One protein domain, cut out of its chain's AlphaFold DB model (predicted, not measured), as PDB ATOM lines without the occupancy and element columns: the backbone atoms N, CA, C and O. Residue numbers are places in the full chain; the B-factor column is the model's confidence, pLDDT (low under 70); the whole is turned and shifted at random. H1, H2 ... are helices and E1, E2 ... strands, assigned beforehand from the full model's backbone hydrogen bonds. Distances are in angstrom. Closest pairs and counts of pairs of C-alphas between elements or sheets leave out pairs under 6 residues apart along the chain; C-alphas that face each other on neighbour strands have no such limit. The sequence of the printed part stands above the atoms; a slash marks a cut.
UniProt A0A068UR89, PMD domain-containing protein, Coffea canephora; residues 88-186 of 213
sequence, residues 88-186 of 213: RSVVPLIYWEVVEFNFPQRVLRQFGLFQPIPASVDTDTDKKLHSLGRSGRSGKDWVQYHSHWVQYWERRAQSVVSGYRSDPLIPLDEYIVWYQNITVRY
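What this domain is: This is residues 88 to 186 of the 213 residues of the protein "PMD domain-containing protein" of Coffea canephora (UniProt A0A068UR89). Look first for a small hairpin of two strands, E1 and E2, in the middle of a wide, loose loop of chain, with H4 packed on it mainly through E1. The long unnamed stretches 112 to 126 and 155 to 172 run past the hairpin on its two sides; H3 lies at one end of the loop and H5 at the other, and residues 180 to 186 stick out. The 99 printed residues hold E1, E2, H1, H2, H3, H4 and H5 in that order; the sheet E1 - E2 is antiparallel, and the class is mixed, helices and strands, with under half of the residues in named elements. The whole is loose, with a radius of gyration of the C-alphas of 17.4 A, and only just flat, spanning 53 by 35 by 17 A.

How they stand to each other: Begin with E1, residues 91 to 95, and E2, residues 98 to 102, a hairpin whose directions stand at 151 degrees. There N 93 and O 100 are 2.7 A apart and N 102 and O 91 are 2.8 A apart, both within hydrogen-bond range. H1, residues 108 to 111, is apart from E1. Look next at H2, residues 127 to 130: its closest C-alpha pair with E2 is Leu 129 and Val 98, 6.7 A. H3, residues 142 to 145, is close to but not clearly touching H4, residues 147 to 154; their closest C-alphas, of Val 143 and Val 150, are 7.2 A apart. H4 has 8 pairs of C-alphas within 8 A of E1, the closest those of Trp 153 and Val 91 at 5.9 A. H5, residues 173 to 182, is apart from both strands, and no helix touches another. Every O i to N i+4 pair is within hydrogen-bond range in H4 and H5; H1, H2 and H3 are too short for such a pair.

Where its parts are: Find C-alpha 91 at (56.495, 41.075, 69.616), where E1 begins; E1 and E2 each measure 12.7 A from first to last C-alpha. H1, H2 and H3 have four residues each. H4 starts at C-alpha 147, (42.904, 41.710, 68.641), and runs 10.4 A. H5, the longest helix, runs 14.6 A to C-alpha 182 at (74.801, 41.686, 52.576).

The domain as a whole: The two C-alphas farthest apart, of Gly 139 and Asp 173, are 53.3 A apart. The printed part has no cut. The links H1 to H2, H2 to H3 and H4 to H5 are long. Residues 180 to 186, of which 180 to 182 belong to H5, stand free. Look in the B-factor column for pLDDT under 70 at residues 123 to 139, 168 to 171 and 185 to 186; the mean of the printed part is 82.0.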
ATOM      1  N   ARG A  88      63.794  42.088  75.333       94.62
ATOM      2  CA  ARG A  88      64.193  41.147  74.279       94.62
ATOM      3  C   ARG A  88      63.029  40.314  73.740       94.62
ATOM      4  O   ARG A  88      63.274  39.292  73.108       94.62
ATOM      5  N   SER A  89      61.784  40.710  73.972       95.38
ATOM      6  CA  SER A  89      60.626  40.014  73.411       95.38
ATOM      7  C   SER A  89      60.491  40.267  71.909       95.38
ATOM      8  O   SER A  89      60.503  41.419  71.466       95.38
ATOM      9  N   VAL A  90      60.330  39.197  71.127       93.56
ATOM     10  CA  VAL A  90      59.901  39.292  69.723       93.56
ATOM     11  C   VAL A  90      58.389  39.486  69.718       93.56
ATOM     12  O   VAL A  90      57.656  38.549  70.039       93.56
ATOM     13  N   VAL A  91      57.915  40.706  69.462       92.62
ATOM     14  CA  VAL A  91      56.495  41.075  69.616       92.62
ATOM     15  C   VAL A  91      56.074  42.216  68.697       92.62
ATOM     16  O   VAL A  91      56.915  43.044  68.348       92.62
ATOM     17  N   PRO A  92      54.775  42.328  68.367       91.25
ATOM     18  CA  PRO A  92      54.240  43.524  67.732       91.25
ATOM     19  C   PRO A  92      54.233  44.706  68.710       91.25
ATOM     20  O   PRO A  92      53.646  44.632  69.786       91.25
ATOM     21  N   LEU A  93      54.847  45.817  68.320       89.81
ATOM     22  CA  LEU A  93      54.652  47.126  68.932       89.81
ATOM     23  C   LEU A  93      53.389  47.739  68.335       89.81
ATOM     24  O   LEU A  93      53.320  47.976  67.130       89.81
ATOM     25  N   ILE A  94      52.391  47.977  69.181       87.75
ATOM     26  CA  ILE A  94      51.075  48.464  68.770       87.75
ATOM     27  C   ILE A  94      50.944  49.916  69.216       87.75
ATOM     28  O   ILE A  94      51.003  50.217  70.409       87.75
ATOM     29  N   TYR A  95      50.758  50.818  68.258       85.88
ATOM     30  CA  TYR A  95      50.473  52.221  68.521       85.88
ATOM     31  C   TYR A  95      49.328  52.689  67.631       85.88
ATOM     32  O   TYR A  95      49.521  53.019  66.458       85.88
ATOM     33  N   TRP A  96      48.133  52.744  68.221       83.50
ATOM     34  CA  TRP A  96      46.902  53.123  67.533       83.50
ATOM     35  C   TRP A  96      46.614  52.203  66.337       83.50
ATOM     36  O   TRP A  96      46.237  51.054  66.526       83.50
ATOM     37  N   GLU A  97      46.818  52.707  65.125       79.06
ATOM     38  CA  GLU A  97      46.594  52.013  63.855       79.06
ATOM     39  C   GLU A  97      47.842  51.300  63.323       79.06
ATOM     40  O   GLU A  97      47.769  50.582  62.324       79.06
ATOM     41  N   VAL A  98      48.998  51.559  63.939       81.06
ATOM     42  CA  VAL A  98      50.296  51.072  63.483       81.06
ATOM     43  C   VAL A  98      50.701  49.868  64.313       81.06
ATOM     44  O   VAL A  98      50.709  49.913  65.544       81.06
ATOM     45  N   VAL A  99      51.090  48.810  63.612       84.31
ATOM     46  CA  VAL A  99      51.702  47.622  64.192       84.31
ATOM     47  C   VAL A  99      53.059  47.432  63.528       84.31
ATOM     48  O   VAL A  99      53.136  47.300  62.309       84.31
ATOM     49  N   GLU A 100      54.126  47.430  64.321       86.31
ATOM     50  CA  GLU A 100      55.499  47.195  63.860       86.31
ATOM     51  C   GLU A 100      56.125  46.078  64.693       86.31
ATOM     52  O   GLU A 100      56.105  46.135  65.920       86.31
ATOM     53  N   PHE A 101      56.698  45.051  64.065       87.69
ATOM     54  CA  PHE A 101      57.322  43.964  64.819       87.69
ATOM     55  C   PHE A 101      58.693  44.362  65.384       87.69
ATOM     56  O   PHE A 101      59.558  44.883  64.678       87.69
ATOM     57  N   ASN A 102      58.915  44.058  66.661       88.56
ATOM     58  CA  ASN A 102      60.213  44.153  67.314       88.56
ATOM     59  C   ASN A 102      61.003  42.853  67.105       88.56
ATOM     60  O   ASN A 102      60.527  41.776  67.465       88.56
ATOM     61  N   PHE A 103      62.232  42.959  66.588       90.75
ATOM     62  CA  PHE A 103      63.123  41.819  66.328       90.75
ATOM     63  C   PHE A 103      64.461  41.938  67.086       90.75
ATOM     64  O   PHE A 103      65.519  42.127  66.472       90.75
ATOM     65  N   PRO A 104      64.457  41.816  68.426       91.19
ATOM     66  CA  PRO A 104      65.646  42.002  69.256       91.19
ATOM     67  C   PRO A 104      66.741  40.960  68.989       91.19
ATOM     68  O   PRO A 104      67.916  41.241  69.223       91.19
ATOM     69  N   GLN A 105      66.396  39.797  68.425       91.31
ATOM     70  CA  GLN A 105      67.359  38.781  67.987       91.31
ATOM     71  C   GLN A 105      68.340  39.279  66.917       91.31
ATOM     72  O   GLN A 105      69.343  38.620  66.666       91.31
ATOM     73  N   ARG A 106      68.060  40.415  66.267       89.06
ATOM     74  CA  ARG A 106      68.931  41.039  65.257       89.06
ATOM     75  C   ARG A 106      69.920  42.047  65.850       89.06
ATOM     76  O   ARG A 106      70.781  42.540  65.129       89.06
ATOM     77  N   VAL A 107      69.774  42.380  67.135       87.25
ATOM     78  CA  VAL A 107      70.557  43.412  67.836       87.25
ATOM     79  C   VAL A 107      70.985  42.964  69.242       87.25
ATOM     80  O   VAL A 107      71.164  43.784  70.142       87.25
ATOM     81  N   LEU A 108      71.192  41.663  69.450       89.56
ATOM     82  CA  LEU A 108      71.537  41.054  70.741       89.56
ATOM     83  C   LEU A 108      72.822  41.621  71.359       89.56
ATOM     84  O   LEU A 108      72.910  41.724  72.584       89.56
ATOM     85  N   ARG A 109      73.766  42.106  70.539       85.44
ATOM     86  CA  ARG A 109      74.960  42.817  71.035       85.44
ATOM     87  C   ARG A 109      74.617  44.030  71.892       85.44
ATOM     88  O   ARG A 109      75.312  44.280  72.867       85.44
ATOM     89  N   GLN A 110      73.521  44.740  71.610       85.00
ATOM     90  CA  GLN A 110      73.102  45.893  72.421       85.00
ATOM     91  C   GLN A 110      72.733  45.511  73.857       85.00
ATOM     92  O   GLN A 110      72.795  46.350  74.753       85.00
ATOM     93  N   PHE A 111      72.389  44.240  74.074       87.56
ATOM     94  CA  PHE A 111      72.081  43.660  75.377       87.56
ATOM     95  C   PHE A 111      73.288  42.945  76.007       87.56
ATOM     96  O   PHE A 111      73.137  42.288  77.040       87.56
ATOM     97  N   GLY A 112      74.478  43.049  75.399       87.31
ATOM     98  CA  GLY A 112      75.691  42.356  75.835       87.31
ATOM     99  C   GLY A 112      75.610  40.844  75.627       87.31
ATOM    100  O   GLY A 112      76.022  40.078  76.500       87.31
ATOM    101  N   LEU A 113      74.986  40.414  74.529       89.25
ATOM    102  CA  LEU A 113      74.795  39.009  74.180       89.25
ATOM    103  C   LEU A 113      75.425  38.690  72.828       89.25
ATOM    104  O   LEU A 113      75.590  39.562  71.973       89.25
ATOM    105  N   PHE A 114      75.719  37.410  72.634       88.94
ATOM    106  CA  PHE A 114      76.151  36.863  71.362       88.94
ATOM    107  C   PHE A 114      75.108  37.126  70.267       88.94
ATOM    108  O   PHE A 114      73.912  36.894  70.461       88.94
ATOM    109  N   GLN A 115      75.576  37.592  69.110       89.00
ATOM    110  CA  GLN A 115      74.745  37.844  67.936       89.00
ATOM    111  C   GLN A 115      75.038  36.789  66.865       89.00
ATOM    112  O   GLN A 115      76.071  36.895  66.199       89.00
ATOM    113  N   PRO A 116      74.142  35.805  66.664       89.56
ATOM    114  CA  PRO A 116      74.243  34.886  65.539       89.56
ATOM    115  C   PRO A 116      73.903  35.604  64.228       89.56
ATOM    116  O   PRO A 116      73.325  36.699  64.236       89.56
ATOM    117  N   ILE A 117      74.206  34.955  63.101       90.12
ATOM    118  CA  ILE A 117      73.683  35.361  61.792       90.12
ATOM    119  C   ILE A 117      72.145  35.359  61.875       90.12
ATOM    120  O   ILE A 117      71.549  34.320  62.172       90.12
ATOM    121  N   PRO A 118      71.477  36.505  61.668       87.69
ATOM    122  CA  PRO A 118      70.033  36.585  61.785       87.69
ATOM    123  C   PRO A 118      69.308  35.780  60.706       87.69
ATOM    124  O   PRO A 118      69.556  35.958  59.515       87.69
ATOM    125  N   ALA A 119      68.327  34.977  61.121       86.81
ATOM    126  CA  ALA A 119      67.354  34.389  60.205       86.81
ATOM    127  C   ALA A 119      66.565  35.483  59.476       86.81
ATOM    128  O   ALA A 119      66.278  36.531  60.063       86.81
ATOM    129  N   SER A 120      66.180  35.232  58.220       84.88
ATOM    130  CA  SER A 120      65.280  36.119  57.477       84.88
ATOM    131  C   SER A 120      64.006  36.367  58.287       84.88
ATOM    132  O   SER A 120      63.441  35.436  58.858       84.88
ATOM    133  N   VAL A 121      63.594  37.628  58.385       80.88
ATOM    134  CA  VAL A 121      62.321  38.000  59.007       80.88
ATOM    135  C   VAL A 121      61.514  38.736  57.964       80.88
ATOM    136  O   VAL A 121      62.059  39.556  57.225       80.88
ATOM    137  N   ASP A 122      60.228  38.438  57.919       73.19
ATOM    138  CA  ASP A 122      59.304  39.234  57.141       73.19
ATOM    139  C   ASP A 122      59.102  40.567  57.872       73.19
ATOM    140  O   ASP A 122      58.472  40.628  58.926       73.19
ATOM    141  N   THR A 123      59.726  41.629  57.364       67.88
ATOM    142  CA  THR A 123      59.506  42.996  57.856       67.88
ATOM    143  C   THR A 123      58.252  43.625  57.255       67.88
ATOM    144  O   THR A 123      57.881  44.724  57.651       67.88
ATOM    145  N   ASP A 124      57.612  42.946  56.303       64.81
ATOM    146  CA  ASP A 124      56.419  43.381  55.580       64.81
ATOM    147  C   ASP A 124      55.168  42.658  56.109       64.81
ATOM    148  O   ASP A 124      54.195  42.431  55.386       64.81
ATOM    149  N   THR A 125      55.219  42.288  57.399       57.59
ATOM    150  CA  THR A 125      54.309  41.367  58.102       57.59
ATOM    151  C   THR A 125      52.819  41.684  57.972       57.59
ATOM    152  O   THR A 125      52.002  40.825  58.288       57.59
ATOM    153  N   ASP A 126      52.444  42.865  57.477       60.47
ATOM    154  CA  ASP A 126      51.167  43.033  56.794       60.47
ATOM    155  C   ASP A 126      51.195  44.296  55.912       60.47
ATOM    156  O   ASP A 126      50.980  45.415  56.389       60.47
ATOM    157  N   LYS A 127      51.403  44.147  54.596       62.69
ATOM    158  CA  LYS A 127      51.235  45.258  53.633       62.69
ATOM    159  C   LYS A 127      49.917  46.007  53.839       62.69
ATOM    160  O   LYS A 127      49.872  47.211  53.597       62.69
ATOM    161  N   LYS A 128      48.860  45.328  54.318       61.72
ATOM    162  CA  LYS A 128      47.572  45.965  54.621       61.72
ATOM    163  C   LYS A 128      47.669  46.924  55.807       61.72
ATOM    164  O   LYS A 128      47.037  47.972  55.755       61.72
ATOM    165  N   LEU A 129      48.470  46.623  56.834       64.25
ATOM    166  CA  LEU A 129      48.696  47.526  57.974       64.25
ATOM    167  C   LEU A 129      49.421  48.806  57.538       64.25
ATOM    168  O   LEU A 129      49.095  49.886  58.027       64.25
ATOM    169  N   HIS A 130      50.334  48.710  56.567       63.50
ATOM    170  CA  HIS A 130      51.081  49.860  56.042       63.50
ATOM    171  C   HIS A 130      50.368  50.608  54.900       63.50
ATOM    172  O   HIS A 130      50.603  51.802  54.712       63.50
ATOM    173  N   SER A 131      49.463  49.957  54.158       59.41
ATOM    174  CA  SER A 131      48.677  50.579  53.073       59.41
ATOM    175  C   SER A 131      47.481  51.393  53.568       59.41
ATOM    176  O   SER A 131      46.766  52.038  52.802       59.41
ATOM    177  N   LEU A 132      47.211  51.315  54.862       61.56
ATOM    178  CA  LEU A 132      46.102  51.968  55.516       61.56
ATOM    179  C   LEU A 132      46.384  53.493  55.582       61.56
ATOM    180  O   LEU A 132      46.967  53.972  56.548       61.56
ATOM    181  N   GLY A 133      45.838  54.284  54.648       57.44
ATOM    182  CA  GLY A 133      45.921  55.761  54.641       57.44
ATOM    183  C   GLY A 133      45.171  56.482  55.782       57.44
ATOM    184  O   GLY A 133      44.087  56.063  56.179       57.44
ATOM    185  N   ARG A 134      45.733  57.587  56.298       57.88
ATOM    186  CA  ARG A 134      45.296  58.310  57.520       57.88
ATOM    187  C   ARG A 134      43.917  59.000  57.469       57.88
ATOM    188  O   ARG A 134      43.461  59.490  58.499       57.88
ATOM    189  N   SER A 135      43.246  59.082  56.321       55.09
ATOM    190  CA  SER A 135      41.939  59.750  56.200       55.09
ATOM    191  C   SER A 135      40.766  58.802  56.515       55.09
ATOM    192  O   SER A 135      40.765  57.642  56.114       55.09
ATOM    193  N   GLY A 136      39.754  59.299  57.244       55.25
ATOM    194  CA  GLY A 136      38.446  58.633  57.406       55.25
ATOM    195  C   GLY A 136      38.262  57.684  58.604       55.25
ATOM    196  O   GLY A 136      37.432  56.786  58.530       55.25
ATOM    197  N   ARG A 137      39.022  57.835  59.700       61.59
ATOM    198  CA  ARG A 137      39.130  56.812  60.774       61.59
ATOM    199  C   ARG A 137      38.500  57.152  62.126       61.59
ATOM    200  O   ARG A 137      38.818  56.508  63.126       61.59
ATOM    201  N   SER A 138      37.626  58.149  62.200       60.59
ATOM    202  CA  SER A 138      36.892  58.429  63.439       60.59
ATOM    203  C   SER A 138      35.963  57.256  63.783       60.59
ATOM    204  O   SER A 138      35.092  56.921  62.986       60.59
ATOM    205  N   GLY A 139      36.139  56.648  64.963       68.50
ATOM    206  CA  GLY A 139      35.207  55.653  65.520       68.50
ATOM    207  C   GLY A 139      35.573  54.175  65.337       68.50
ATOM    208  O   GLY A 139      34.749  53.321  65.648       68.50
ATOM    209  N   LYS A 140      36.777  53.838  64.853       76.06
ATOM    210  CA  LYS A 140      37.217  52.435  64.752       76.06
ATOM    211  C   LYS A 140      37.750  51.930  66.098       76.06
ATOM    212  O   LYS A 140      38.645  52.550  66.669       76.06
ATOM    213  N   ASP A 141      37.243  50.794  66.574       85.44
ATOM    214  CA  ASP A 141      37.817  50.097  67.729       85.44
ATOM    215  C   ASP A 141      39.115  49.387  67.312       85.44
ATOM    216  O   ASP A 141      39.112  48.303  66.720       85.44
ATOM    217  N   TRP A 142      40.249  50.034  67.589       84.38
ATOM    218  CA  TRP A 142      41.574  49.499  67.281       84.38
ATOM    219  C   TRP A 142      41.951  48.295  68.139       84.38
ATOM    220  O   TRP A 142      42.713  47.450  67.668       84.38
ATOM    221  N   VAL A 143      41.403  48.169  69.352       85.19
ATOM    222  CA  VAL A 143      41.651  47.008  70.218       85.19
ATOM    223  C   VAL A 143      41.022  45.772  69.588       85.19
ATOM    224  O   VAL A 143      41.682  44.740  69.460       85.19
ATOM    225  N   GLN A 144      39.779  45.890  69.114       88.00
ATOM    226  CA  GLN A 144      39.114  44.807  68.394       88.00
ATOM    227  C   GLN A 144      39.802  44.517  67.052       88.00
ATOM    228  O   GLN A 144      40.074  43.355  66.729       88.00
ATOM    229  N   TYR A 145      40.126  45.561  66.283       86.56
ATOM    230  CA  TYR A 145      40.754  45.423  64.966       86.56
ATOM    231  C   TYR A 145      42.138  44.758  65.035       86.56
ATOM    232  O   TYR A 145      42.464  43.926  64.189       86.56
ATOM    233  N   HIS A 146      42.934  45.072  66.060       89.12
ATOM    234  CA  HIS A 146      44.251  44.476  66.296       89.12
ATOM    235  C   HIS A 146      44.225  43.335  67.318       89.12
ATOM    236  O   HIS A 146      45.279  42.962  67.827       89.12
ATOM    237  N   SER A 147      43.062  42.742  67.603       91.06
ATOM    238  CA  SER A 147      42.904  41.710  68.641       91.06
ATOM    239  C   SER A 147      43.914  40.562  68.530       91.06
ATOM    240  O   SER A 147      44.460  40.132  69.544       91.06
ATOM    241  N   HIS A 148      44.239  40.116  67.313       90.75
ATOM    242  CA  HIS A 148      45.292  39.124  67.079       90.75
ATOM    243  C   HIS A 148      46.673  39.596  67.576       90.75
ATOM    244  O   HIS A 148      47.359  38.874  68.300       90.75
ATOM    245  N   TRP A 149      47.067  40.828  67.243       90.88
ATOM    246  CA  TRP A 149      48.336  41.416  67.677       90.88
ATOM    247  C   TRP A 149      48.357  41.699  69.177       90.88
ATOM    248  O   TRP A 149      49.376  41.470  69.822       90.88
ATOM    249  N   VAL A 150      47.230  42.135  69.746       93.12
ATOM    250  CA  VAL A 150      47.078  42.335  71.194       93.12
ATOM    251  C   VAL A 150      47.289  41.013  71.931       93.12
ATOM    252  O   VAL A 150      48.076  40.962  72.868       93.12
ATOM    253  N   GLN A 151      46.686  39.912  71.470       94.69
ATOM    254  CA  GLN A 151      46.919  38.585  72.059       94.69
ATOM    255  C   GLN A 151      48.391  38.158  71.978       94.69
ATOM    256  O   GLN A 151      48.901  37.533  72.909       94.69
ATOM    257  N   TYR A 152      49.081  38.499  70.887       93.06
ATOM    258  CA  TYR A 152      50.516  38.254  70.753       93.06
ATOM    259  C   TYR A 152      51.314  39.077  71.776       93.06
ATOM    260  O   TYR A 152      52.162  38.536  72.486       93.06
ATOM    261  N   TRP A 153      51.008  40.372  71.899       94.31
ATOM    262  CA  TRP A 153      51.618  41.265  72.885       94.31
ATOM    263  C   TRP A 153      51.377  40.799  74.327       94.31
ATOM    264  O   TRP A 153      52.283  40.876  75.159       94.31
ATOM    265  N   GLU A 154      50.207  40.252  74.654       95.62
ATOM    266  CA  GLU A 154      49.956  39.726  76.002       95.62
ATOM    267  C   GLU A 154      50.843  38.529  76.362       95.62
ATOM    268  O   GLU A 154      51.176  38.319  77.528       95.62
ATOM    269  N   ARG A 155      51.334  37.796  75.361       95.94
ATOM    270  CA  ARG A 155      52.266  36.674  75.541       95.94
ATOM    271  C   ARG A 155      53.736  37.089  75.464       95.94
ATOM    272  O   ARG A 155      54.605  36.224  75.459       95.94
ATOM    273  N   ARG A 156      54.047  38.391  75.461       96.19
ATOM    274  CA  ARG A 156      55.414  38.937  75.317       96.19
ATOM    275  C   ARG A 156      56.464  38.312  76.236       96.19
ATOM    276  O   ARG A 156      57.600  38.118  75.815       96.19
ATOM    277  N   ALA A 157      56.105  37.956  77.468       96.06
ATOM    278  CA  ALA A 157      57.031  37.315  78.405       96.06
ATOM    279  C   ALA A 157      57.508  35.925  77.935       96.06
ATOM    280  O   ALA A 157      58.578  35.477  78.331       96.06
ATOM    281  N   GLN A 158      56.746  35.260  77.063       96.50
ATOM    282  CA  GLN A 158      57.062  33.942  76.506       96.50
ATOM    283  C   GLN A 158      57.935  34.031  75.244       96.50
ATOM    284  O   GLN A 158      58.515  33.030  74.837       96.50
ATOM    285  N   SER A 159      58.049  35.212  74.623       95.38
ATOM    286  CA  SER A 159      58.818  35.425  73.388       95.38
ATOM    287  C   SER A 159      60.157  36.135  73.612       95.38
ATOM    288  O   SER A 159      60.740  36.690  72.677       95.38
ATOM    289  N   VAL A 160      60.657  36.139  74.852       96.44
ATOM    290  CA  VAL A 160      61.947  36.737  75.212       96.44
ATOM    291  C   VAL A 160      63.088  35.930  74.594       96.44
ATOM    292  O   VAL A 160      63.311  34.767  74.928       96.44
ATOM    293  N   VAL A 161      63.859  36.570  73.717       94.88
ATOM    294  CA  VAL A 161      65.039  35.969  73.093       94.88
ATOM    295  C   VAL A 161      66.120  35.769  74.145       94.88
ATOM    296  O   VAL A 161      66.608  36.732  74.739       94.88
ATOM    297  N   SER A 162      66.519  34.518  74.344       92.44
ATOM    298  CA  SER A 162      67.651  34.138  75.191       92.44
ATOM    299  C   SER A 162      68.957  34.110  74.393       92.44
ATOM    300  O   SER A 162      68.950  34.073  73.166       92.44
ATOM    301  N   GLY A 163      70.092  34.162  75.084       89.31
ATOM    302  CA  GLY A 163      71.406  34.134  74.449       89.31
ATOM    303  C   GLY A 163      72.524  34.089  75.481       89.31
ATOM    304  O   GLY A 163      72.296  34.358  76.662       89.31
ATOM    305  N   TYR A 164      73.725  33.756  75.025       90.31
ATOM    306  CA  TYR A 164      74.929  33.727  75.853       90.31
ATOM    307  C   TYR A 164      75.564  35.114  75.924       90.31
ATOM    308  O   TYR A 164      75.434  35.908  74.990       90.31
ATOM    309  N   ARG A 165      76.265  35.413  77.021       88.19
ATOM    310  CA  ARG A 165      77.119  36.605  77.097       88.19
ATOM    311  C   ARG A 165      78.259  36.458  76.091       88.19
ATOM    312  O   ARG A 165      78.811  35.375  75.941       88.19
ATOM    313  N   SER A 166      78.583  37.545  75.408       80.81
ATOM    314  CA  SER A 166      79.710  37.624  74.480       80.81
ATOM    315  C   SER A 166      80.464  38.903  74.765       80.81
ATOM    316  O   SER A 166      79.838  39.907  75.117       80.81
ATOM    317  N   ASP A 167      81.778  38.874  74.562       77.31
ATOM    318  CA  ASP A 167      82.550  40.103  74.464       77.31
ATOM    319  C   ASP A 167      81.986  40.930  73.286       77.31
ATOM    320  O   ASP A 167      81.894  40.405  72.168       77.31
ATOM    321  N   PRO A 168      81.535  42.178  73.512       65.44
ATOM    322  CA  PRO A 168      81.014  43.033  72.449       65.44
ATOM    323  C   PRO A 168      82.049  43.356  71.363       65.44
ATOM    324  O   PRO A 168      81.655  43.636  70.223       65.44
ATOM    325  N   LEU A 169      83.342  43.321  71.710       66.62
ATOM    326  CA  LEU A 169      84.460  43.758  70.871       66.62
ATOM    327  C   LEU A 169      85.027  42.652  69.979       66.62
ATOM    328  O   LEU A 169      85.785  42.954  69.061       66.62
ATOM    329  N   ILE A 170      84.641  41.393  70.202       68.06
ATOM    330  CA  ILE A 170      85.120  40.253  69.417       68.06
ATOM    331  C   ILE A 170      83.983  39.779  68.512       68.06
ATOM    332  O   ILE A 170      83.136  38.980  68.924       68.06
ATOM    333  N   PRO A 171      83.878  40.296  67.276       64.81
ATOM    334  CA  PRO A 171      82.933  39.743  66.336       64.81
ATOM    335  C   PRO A 171      83.371  38.347  65.882       64.81
ATOM    336  O   PRO A 171      84.540  38.122  65.601       64.81
ATOM    337  N   LEU A 172      82.414  37.422  65.772       71.38
ATOM    338  CA  LEU A 172      82.659  36.128  65.137       71.38
ATOM    339  C   LEU A 172      83.008  36.349  63.657       71.38
ATOM    340  O   LEU A 172      82.284  37.083  62.973       71.38
ATOM    341  N   ASP A 173      84.058  35.694  63.163       76.38
ATOM    342  CA  ASP A 173      84.536  35.855  61.782       76.38
ATOM    343  C   ASP A 173      83.417  35.606  60.756       76.38
ATOM    344  O   ASP A 173      83.200  36.413  59.853       76.38
ATOM    345  N   GLU A 174      82.606  34.563  60.960       86.75
ATOM    346  CA  GLU A 174      81.477  34.223  60.080       86.75
ATOM    347  C   GLU A 174      80.398  35.312  60.033       86.75
ATOM    348  O   GLU A 174      79.827  35.587  58.976       86.75
ATOM    349  N   TYR A 175      80.124  35.969  61.167       86.38
ATOM    350  CA  TYR A 175      79.140  37.049  61.223       86.38
ATOM    351  C   TYR A 175      79.612  38.256  60.410       86.38
ATOM    352  O   TYR A 175      78.813  38.864  59.701       86.38
ATOM    353  N   ILE A 176      80.899  38.609  60.503       84.75
ATOM    354  CA  ILE A 176      81.462  39.734  59.746       84.75
ATOM    355  C   ILE A 176      81.469  39.428  58.257       84.75
ATOM    356  O   ILE A 176      81.081  40.295  57.477       84.75
ATOM    357  N   VAL A 177      81.832  38.206  57.865       88.69
ATOM    358  CA  VAL A 177      81.769  37.767  56.465       88.69
ATOM    359  C   VAL A 177      80.337  37.863  55.936       88.69
ATOM    360  O   VAL A 177      80.103  38.497  54.907       88.69
ATOM    361  N   TRP A 178      79.358  37.310  56.660       90.06
ATOM    362  CA  TRP A 178      77.945  37.432  56.292       90.06
ATOM    363  C   TRP A 178      77.510  38.897  56.178       90.06
ATOM    364  O   TRP A 178      76.934  39.291  55.165       90.06
ATOM    365  N   TYR A 179      77.824  39.716  57.185       86.31
ATOM    366  CA  TYR A 179      77.439  41.124  57.228       86.31
ATOM    367  C   TYR A 179      78.034  41.913  56.058       86.31
ATOM    368  O   TYR A 179      77.330  42.704  55.433       86.31
ATOM    369  N   GLN A 180      79.303  41.680  55.719       85.19
ATOM    370  CA  GLN A 180      79.956  42.314  54.573       85.19
ATOM    371  C   GLN A 180      79.326  41.893  53.242       85.19
ATOM    372  O   GLN A 180      79.175  42.739  52.365       85.19
ATOM    373  N   ASN A 181      78.901  40.633  53.109       88.38
ATOM    374  CA  ASN A 181      78.265  40.130  51.888       88.38
ATOM    375  C   ASN A 181      76.867  40.714  51.643       88.38
ATOM    376  O   ASN A 181      76.436  40.796  50.496       88.38
ATOM    377  N   ILE A 182      76.154  41.117  52.698       84.81
ATOM    378  CA  ILE A 182      74.801  41.686  52.576       84.81
ATOM    379  C   ILE A 182      74.764  43.218  52.660       84.81
ATOM    380  O   ILE A 182      73.717  43.818  52.415       84.81
ATOM    381  N   THR A 183      75.869  43.864  53.042       82.31
ATOM    382  CA  THR A 183      75.905  45.313  53.279       82.31
ATOM    383  C   THR A 183      76.475  46.053  52.079       82.31
ATOM    384  O   THR A 183      77.588  45.791  51.627       82.31
ATOM    385  N   VAL A 184      75.752  47.070  51.611       76.44
ATOM    386  CA  VAL A 184      76.283  48.028  50.640       76.44
ATOM    387  C   VAL A 184      77.198  49.008  51.374       76.44
ATOM    388  O   VAL A 184      76.739  49.822  52.172       76.44
ATOM    389  N   ARG A 185      78.508  48.928  51.112       66.19
ATOM    390  CA  ARG A 185      79.524  49.746  51.802       66.19
ATOM    391  C   ARG A 185      79.439  51.240  51.468       66.19
ATOM    392  O   ARG A 185      79.842  52.060  52.285       66.19
ATOM    393  N   TYR A 186      78.905  51.600  50.301       68.12
ATOM    394  CA  TYR A 186      78.800  52.989  49.860       68.12
ATOM    395  C   TYR A 186      77.367  53.322  49.455       68.12
ATOM    396  O   TYR A 186      76.808  52.721  48.543       68.12
TER     397      TYR A 186